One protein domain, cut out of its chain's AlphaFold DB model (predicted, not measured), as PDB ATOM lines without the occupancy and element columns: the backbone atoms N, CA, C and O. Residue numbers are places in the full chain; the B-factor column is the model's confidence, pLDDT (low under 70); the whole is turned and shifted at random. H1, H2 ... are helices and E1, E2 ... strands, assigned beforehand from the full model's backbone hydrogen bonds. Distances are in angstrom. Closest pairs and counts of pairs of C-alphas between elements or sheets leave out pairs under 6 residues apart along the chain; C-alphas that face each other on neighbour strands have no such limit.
ATOM      1  N   TYR A  78     127.096 192.998 139.538       76.12
ATOM      2  CA  TYR A  78     127.483 192.312 140.759       76.12
ATOM      3  C   TYR A  78     127.804 193.368 141.814       76.12
ATOM      4  O   TYR A  78     128.678 194.219 141.612       76.12
ATOM      5  N   VAL A  79     127.057 193.344 142.913       78.31
ATOM      6  CA  VAL A  79     127.262 194.209 144.071       78.31
ATOM      7  C   VAL A  79     127.880 193.365 145.172       78.31
ATOM      8  O   VAL A  79     127.288 192.401 145.647       78.31
ATOM      9  N   VAL A  80     129.100 193.718 145.561       80.38
ATOM     10  CA  VAL A  80     129.803 193.073 146.672       80.38
ATOM     11  C   VAL A  80     129.304 193.715 147.965       80.38
ATOM     12  O   VAL A  80     129.436 194.928 148.126       80.38
ATOM     13  N   LYS A  81     128.691 192.921 148.850       81.75
ATOM     14  CA  LYS A  81     128.199 193.364 150.166       81.75
ATOM     15  C   LYS A  81     129.312 193.400 151.209       81.75
ATOM     16  O   LYS A  81     129.304 194.268 152.075       81.75
ATOM     17  N   ASP A  82     130.252 192.465 151.104       80.62
ATOM     18  CA  ASP A  82     131.374 192.306 152.025       80.62
ATOM     19  C   ASP A  82     132.665 192.072 151.229       80.62
ATOM     20  O   ASP A  82     132.848 191.034 150.584       80.62
ATOM     21  N   GLU A  83     133.537 193.083 151.230       77.94
ATOM     22  CA  GLU A  83     134.819 193.041 150.527       77.94
ATOM     23  C   GLU A  83     135.822 192.102 151.216       77.94
ATOM     24  O   GLU A  83     136.593 191.439 150.522       77.94
ATOM     25  N   ASP A  84     135.786 191.974 152.546       79.25
ATOM     26  CA  ASP A  84     136.714 191.125 153.299       79.25
ATOM     27  C   ASP A  84     136.399 189.641 153.078       79.25
ATOM     28  O   ASP A  84     137.304 188.836 152.831       79.25
ATOM     29  N   ALA A  85     135.112 189.285 153.072       81.56
ATOM     30  CA  ALA A  85     134.661 187.940 152.725       81.56
ATOM     31  C   ALA A  85     135.016 187.579 151.273       81.56
ATOM     32  O   ALA A  85     135.507 186.481 151.005       81.56
ATOM     33  N   LEU A  86     134.834 188.514 150.331       81.12
ATOM     34  CA  LEU A  86     135.235 188.310 148.936       81.12
ATOM     35  C   LEU A  86     136.751 188.097 148.811       81.12
ATOM     36  O   LEU A  86     137.191 187.216 148.075       81.12
ATOM     37  N   MET A  87     137.556 188.863 149.549       77.94
ATOM     38  CA  MET A  87     139.010 188.692 149.587       77.94
ATOM     39  C   MET A  87     139.429 187.351 150.200       77.94
ATOM     40  O   MET A  87     140.420 186.773 149.757       77.94
ATOM     41  N   GLY A  88     138.684 186.837 151.184       79.69
ATOM     42  CA  GLY A  88     138.867 185.486 151.726       79.69
ATOM     43  C   GLY A  88     138.692 184.410 150.655       79.69
ATOM     44  O   GLY A  88     139.568 183.570 150.473       79.69
ATOM     45  N   ILE A  89     137.628 184.509 149.860       80.44
ATOM     46  CA  ILE A  89     137.358 183.570 148.764       80.44
ATOM     47  C   ILE A  89     138.428 183.687 147.674       80.44
ATOM     48  O   ILE A  89     138.971 182.687 147.220       80.44
ATOM     49  N   LEU A  90     138.812 184.905 147.281       80.12
ATOM     50  CA  LEU A  90     139.881 185.090 146.293       80.12
ATOM     51  C   LEU A  90     141.222 184.483 146.746       80.12
ATOM     52  O   LEU A  90     141.991 184.041 145.890       80.12
ATOM     53  N   LYS A  91     141.488 184.432 148.063       81.56
ATOM     54  CA  LYS A  91     142.639 183.717 148.645       81.56
ATOM     55  C   LYS A  91     142.489 182.203 148.548       81.56
ATOM     56  O   LYS A  91     143.465 181.543 148.216       81.56
ATOM     57  N   GLU A  92     141.303 181.652 148.801       81.12
ATOM     58  CA  GLU A  92     141.049 180.209 148.663       81.12
ATOM     59  C   GLU A  92     141.260 179.712 147.228       81.12
ATOM     60  O   GLU A  92     141.767 178.611 147.022       81.12
ATOM     61  N   TYR A  93     140.924 180.538 146.235       77.50
ATOM     62  CA  TYR A  93     141.139 180.231 144.819       77.50
ATOM     63  C   TYR A  93     142.545 180.587 144.304       77.50
ATOM     64  O   TYR A  93     142.814 180.370 143.125       77.50
ATOM     65  N   ASP A  94     143.426 181.135 145.150       76.06
ATOM     66  CA  ASP A  94     144.778 181.598 144.792       76.06
ATOM     67  C   ASP A  94     144.805 182.606 143.620       76.06
ATOM     68  O   ASP A  94     145.710 182.619 142.791       76.06
ATOM     69  N   ARG A  95     143.776 183.467 143.514       72.94
ATOM     70  CA  ARG A  95     143.644 184.452 142.412       72.94
ATOM     71  C   ARG A  95     143.714 185.904 142.868       72.94
ATOM     72  O   ARG A  95     143.393 186.809 142.100       72.94
ATOM     73  N   VAL A  96     144.118 186.167 144.109       71.00
ATOM     74  CA  VAL A  96     144.175 187.527 144.683       71.00
ATOM     75  C   VAL A  96     144.997 188.477 143.811       71.00
ATOM     76  O   VAL A  96     144.555 189.596 143.546       71.00
ATOM     77  N   ASP A  97     146.142 188.008 143.316       68.50
ATOM     78  CA  ASP A  97     147.074 188.795 142.503       68.50
ATOM     79  C   ASP A  97     146.529 189.113 141.099       68.50
ATOM     80  O   ASP A  97     146.935 190.099 140.483       68.50
ATOM     81  N   GLU A  98     145.566 188.329 140.598       68.88
ATOM     82  CA  GLU A  98     144.907 188.593 139.314       68.88
ATOM     83  C   GLU A  98     143.906 189.755 139.412       68.88
ATOM     84  O   GLU A  98     143.714 190.503 138.450       68.88
ATOM     85  N   PHE A  99     143.263 189.925 140.572       66.06
ATOM     86  CA  PHE A  99     142.181 190.896 140.757       66.06
ATOM     87  C   PHE A  99     142.604 192.145 141.530       66.06
ATOM     88  O   PHE A  99     141.995 193.204 141.346       66.06
ATOM     89  N   CYS A 100     143.639 192.060 142.365       63.53
ATOM     90  CA  CYS A 100     144.162 193.191 143.119       63.53
ATOM     91  C   CYS A 100     145.277 193.876 142.333       63.53
ATOM     92  O   CYS A 100     146.389 193.368 142.218       63.53
ATOM     93  N   LYS A 101     145.021 195.095 141.846       59.44
ATOM     94  CA  LYS A 101     146.138 195.974 141.477       59.44
ATOM     95  C   LYS A 101     146.902 196.335 142.748       59.44
ATOM     96  O   LYS A 101     146.293 196.425 143.810       59.44
ATOM     97  N   THR A 102     148.201 196.597 142.603       53.50
ATOM     98  CA  THR A 102     149.240 196.945 143.606       53.50
ATOM     99  C   THR A 102     148.869 197.966 144.701       53.50
ATOM    100  O   THR A 102     149.673 198.253 145.581       53.50
ATOM    101  N   SER A 103     147.644 198.480 144.703       52.19
ATOM    102  CA  SER A 103     146.996 199.197 145.793       52.19
ATOM    103  C   SER A 103     145.540 198.719 145.938       52.19
ATOM    104  O   SER A 103     144.718 199.189 145.160       52.19
ATOM    105  N   VAL A 104     145.242 197.811 146.884       57.34
ATOM    106  CA  VAL A 104     143.954 197.513 147.596       57.34
ATOM    107  C   VAL A 104     142.623 197.716 146.829       57.34
ATOM    108  O   VAL A 104     141.566 197.912 147.412       57.34
ATOM    109  N   LYS A 105     142.625 197.719 145.500       63.22
ATOM    110  CA  LYS A 105     141.472 198.043 144.663       63.22
ATOM    111  C   LYS A 105     141.301 196.912 143.680       63.22
ATOM    112  O   LYS A 105     142.120 196.722 142.778       63.22
ATOM    113  N   ILE A 106     140.209 196.193 143.883       67.25
ATOM    114  CA  ILE A 106     139.791 195.092 143.036       67.25
ATOM    115  C   ILE A 106     139.398 195.650 141.662       67.25
ATOM    116  O   ILE A 106     138.601 196.591 141.555       67.25
ATOM    117  N   ASP A 107     139.956 195.084 140.593       72.94
ATOM    118  CA  ASP A 107     139.562 195.440 139.235       72.94
ATOM    119  C   ASP A 107     138.158 194.896 138.940       72.94
ATOM    120  O   ASP A 107     137.953 193.710 138.669       72.94
ATOM    121  N   LYS A 108     137.168 195.794 138.969       74.12
ATOM    122  CA  LYS A 108     135.750 195.462 138.761       74.12
ATOM    123  C   LYS A 108     135.475 194.767 137.425       74.12
ATOM    124  O   LYS A 108     134.484 194.048 137.320       74.12
ATOM    125  N   LYS A 109     136.299 194.972 136.388       75.00
ATOM    126  CA  LYS A 109     136.090 194.311 135.087       75.00
ATOM    127  C   LYS A 109     136.456 192.836 135.155       75.00
ATOM    128  O   LYS A 109     135.678 192.007 134.693       75.00
ATOM    129  N   LEU A 110     137.619 192.538 135.730       75.69
ATOM    130  CA  LEU A 110     138.102 191.173 135.914       75.69
ATOM    131  C   LEU A 110     137.201 190.422 136.894       75.69
ATOM    132  O   LEU A 110     136.741 189.328 136.577       75.69
ATOM    133  N   LEU A 111     136.846 191.063 138.013       79.00
ATOM    134  CA  LEU A 111     135.937 190.492 139.003       79.00
ATOM    135  C   LEU A 111     134.577 190.130 138.388       79.00
ATOM    136  O   LEU A 111     134.091 189.023 138.579       79.00
ATOM    137  N   ASN A 112     133.984 191.019 137.585       76.44
ATOM    138  CA  ASN A 112     132.730 190.713 136.889       76.44
ATOM    139  C   ASN A 112     132.866 189.555 135.887       76.44
ATOM    140  O   ASN A 112     131.880 188.873 135.616       76.44
ATOM    141  N   GLY A 113     134.050 189.344 135.307       78.62
ATOM    142  CA  GLY A 113     134.335 188.179 134.468       78.62
ATOM    143  C   GLY A 113     134.324 186.885 135.281       78.62
ATOM    144  O   GLY A 113     133.604 185.954 134.936       78.62
ATOM    145  N   PHE A 114     135.039 186.873 136.405       79.88
ATOM    146  CA  PHE A 114     135.107 185.728 137.312       79.88
ATOM    147  C   PHE A 114     133.754 185.388 137.946       79.88
ATOM    148  O   PHE A 114     133.330 184.238 137.929       79.88
ATOM    149  N   LEU A 115     133.010 186.388 138.422       81.38
ATOM    150  CA  LEU A 115     131.674 186.175 138.987       81.38
ATOM    151  C   LEU A 115     130.685 185.630 137.944       81.38
ATOM    152  O   LEU A 115     129.827 184.812 138.272       81.38
ATOM    153  N   LYS A 116     130.839 186.008 136.665       80.12
ATOM    154  CA  LYS A 116     130.086 185.390 135.560       80.12
ATOM    155  C   LYS A 116     130.467 183.930 135.328       80.12
ATOM    156  O   LYS A 116     129.608 183.163 134.901       80.12
ATOM    157  N   GLU A 117     131.722 183.549 135.543       81.31
ATOM    158  CA  GLU A 117     132.155 182.149 135.469       81.31
ATOM    159  C   GLU A 117     131.595 181.343 136.640       81.31
ATOM    160  O   GLU A 117     130.966 180.316 136.400       81.31
ATOM    161  N   LEU A 118     131.704 181.854 137.871       80.88
ATOM    162  CA  LEU A 118     131.126 181.221 139.060       80.88
ATOM    163  C   LEU A 118     129.613 181.030 138.943       80.88
ATOM    164  O   LEU A 118     129.090 179.995 139.352       80.88
ATOM    165  N   ARG A 119     128.913 181.980 138.313       79.12
ATOM    166  CA  ARG A 119     127.481 181.845 138.018       79.12
ATOM    167  C   ARG A 119     127.153 180.647 137.135       79.12
ATOM    168  O   ARG A 119     126.114 180.037 137.330       79.12
ATOM    169  N   LYS A 120     128.007 180.295 136.168       81.94
ATOM    170  CA  LYS A 120     127.774 179.115 135.310       81.94
ATOM    171  C   LYS A 120     127.861 177.802 136.090       81.94
ATOM    172  O   LYS A 120     127.393 176.783 135.598       81.94
ATOM    173  N   CYS A 121     128.489 177.839 137.261       77.12
ATOM    174  CA  CYS A 121     128.684 176.707 138.154       77.12
ATOM    175  C   CYS A 121     127.828 176.816 139.428       77.12
ATOM    176  O   CYS A 121     128.141 176.142 140.404       77.12
ATOM    177  N   ASP A 122     126.820 177.700 139.456       75.38
ATOM    178  CA  ASP A 122     125.965 177.978 140.624       75.38
ATOM    179  C   ASP A 122     126.745 178.242 141.931       75.38
ATOM    180  O   ASP A 122     126.264 177.994 143.032       75.38
ATOM    181  N   SER A 123     127.968 178.767 141.814       81.31
ATOM    182  CA  SER A 123     128.927 178.921 142.918       81.31
ATOM    183  C   SER A 123     129.157 180.392 143.273       81.31
ATOM    184  O   SER A 123     130.279 180.808 143.558       81.31
ATOM    185  N   ILE A 124     128.114 181.221 143.179       79.88
ATOM    186  CA  ILE A 124     128.231 182.645 143.515       79.88
ATOM    187  C   ILE A 124     128.363 182.790 145.033       79.88
ATOM    188  O   ILE A 124     127.519 182.267 145.759       79.88
ATOM    189  N   PRO A 125     129.378 183.521 145.522       79.44
ATOM    190  CA  PRO A 125     129.526 183.796 146.941       79.44
ATOM    191  C   PRO A 125     128.312 184.510 147.537       79.44
ATOM    192  O   PRO A 125     127.811 185.463 146.946       79.44
ATOM    193  N   GLU A 126     127.915 184.152 148.760       80.31
ATOM    194  CA  GLU A 126     126.842 184.855 149.489       80.31
ATOM    195  C   GLU A 126     127.160 186.340 149.742       80.31
ATOM    196  O   GLU A 126     126.257 187.166 149.889       80.31
ATOM    197  N   CYS A 127     128.445 186.712 149.733       77.69
ATOM    198  CA  CYS A 127     128.894 188.100 149.839       77.69
ATOM    199  C   CYS A 127     128.678 188.927 148.555       77.69
ATOM    200  O   CYS A 127     128.993 190.120 148.542       77.69
ATOM    201  N   VAL A 128     128.136 188.332 147.484       80.56
ATOM    202  CA  VAL A 128     127.862 188.988 146.201       80.56
ATOM    203  C   VAL A 128     126.382 188.873 145.845       80.56
ATOM    204  O   VAL A 128     125.837 187.789 145.671       80.56
ATOM    205  N   GLU A 129     125.738 190.019 145.652       79.50
ATOM    206  CA  GLU A 129     124.366 190.112 145.160       79.50
ATOM    207  C   GLU A 129     124.355 190.441 143.665       79.50
ATOM    208  O   GLU A 129     125.110 191.296 143.191       79.50
ATOM    209  N   ILE A 130     123.500 189.751 142.908       78.00
ATOM    210  CA  ILE A 130     123.291 190.036 141.488       78.00
ATOM    211  C   ILE A 130     122.073 190.939 141.362       78.00
ATOM    212  O   ILE A 130     120.941 190.501 141.565       78.00
ATOM    213  N   GLU A 131     122.294 192.183 140.959       77.12
ATOM    214  CA  GLU A 131     121.207 193.058 140.544       77.12
ATOM    215  C   GLU A 131     120.857 192.741 139.079       77.12
ATOM    216  O   GLU A 131     121.727 192.866 138.198       77.12
ATOM    217  N   PRO A 132     119.610 192.320 138.780       71.06
ATOM    218  CA  PRO A 132     119.193 192.087 137.409       71.06
ATOM    219  C   PRO A 132     119.283 193.396 136.626       71.06
ATOM    220  O   PRO A 132     118.877 194.460 137.093       71.06
ATOM    221  N   GLY A 133     119.828 193.318 135.414       70.00
ATOM    222  CA  GLY A 133     119.929 194.478 134.543       70.00
ATOM    223  C   GLY A 133     118.551 195.059 134.240       70.00
ATOM    224  O   GLY A 133     117.675 194.352 133.739       70.00
ATOM    225  N   ALA A 134     118.372 196.350 134.520       73.69
ATOM    226  CA  ALA A 134     117.167 197.080 134.168       73.69
ATOM    227  C   ALA A 134     116.977 197.112 132.645       73.69
ATOM    228  O   ALA A 134     117.936 197.295 131.879       73.69
ATOM    229  N   GLU A 135     115.732 196.945 132.221       78.12
ATOM    230  CA  GLU A 135     115.310 197.092 130.835       78.12
ATOM    231  C   GLU A 135     114.960 198.555 130.574       78.12
ATOM    232  O   GLU A 135     114.306 199.212 131.378       78.12
ATOM    233  N   SER A 136     115.462 199.094 129.467       82.00
ATOM    234  CA  SER A 136     115.311 200.506 129.125       82.00
ATOM    235  C   SER A 136     115.007 200.677 127.646       82.00
ATOM    236  O   SER A 136     115.494 199.920 126.803       82.00
TER     237      SER A 136
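AT A GLANCE: This is residues 78 to 136 of the 172 residues of an uncharacterized protein of Candidatus Pacearchaeota archaeon (UniProt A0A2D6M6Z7). Picture an open ring of short parts with few contacts: the two longer helices, H1 and H3, stand apart, the small helix H2 bridges them at one end, and the two-stranded ribbon of E1 and E2 comes near both at the other. Beyond E2 the last printed residues, 132 to 136, run off as a tail that adds to the length. The printed part has 59 residues, with three named helices and two named strands in the order E1, H1, H2, H3, E2; the sheet, in the order E1 - E2, is antiparallel, and the class is mixed, helices and strands. The whole is compact, with a radius of gyration of the C-alphas of 11.7 A, yet elongated in outline, with spans of 37 by 23 by 18 A.

IN THESE COORDINATES: Find C-alpha 78 at (127.483, 192.312, 140.759), where strand E1 begins; it holds residues 78 to 80. Helix H1, residues 83 to 92, starts at C-alpha 83 (134.819, 193.041, 150.527) and is 14.4 A long from first to last C-alpha. Next comes helix H2, residues 96 to 99, 5.5 A long. Helix H3, residues 108 to 120, is the longest at 18.5 A. Strand E2, residues 128 to 131, spans 9.6 A and ends at C-alpha 131 (121.207, 193.058, 140.544).

HOW THE PARTS SIT: Look first at E1 and E2, antiparallel neighbours with 142 degrees between their directions. Their C-alphas 79 and 129 face each other at 5.1 A, and N 79 and O 129, like N 129 and O 79, are within hydrogen-bond range at 2.8 A. From E1, the closest C-alphas to H3 are those of Tyr 78 and Asn 112, 6.7 A apart. Toward H1, the closest are those of Val 80 and Leu 86, at 7.6 A. H1 and H2 are close but not clearly touching, with the C-alphas of Leu 90 and Val 96 closest at 5.2 A. H2 and H3 are also close but not clearly touching, with the C-alphas of Phe 99 and Leu 110 closest at 6.3 A. H1 and H3 are apart. Within H1 every O i to N i+4 pair is within hydrogen-bond range, in H3 8 of 9 are, and H2 is too short for such a pair.

THE WHOLE: The C-alphas farthest apart, those of Asp 94 and Ser 136, are 38.4 A from each other. The printed part has no cut, and no link is long: E1 to H1 and H1 to H2 are tight, H2 to H3 and H3 to E2 short. Between H2 and H3, look for a short antiparallel pairing of residues 100 to 101 with 105 to 106. The model's confidence is low, under 70, at residues 97 to 106, of which 97 to 99 belong to H2; the mean pLDDT of the printed part is 75.5.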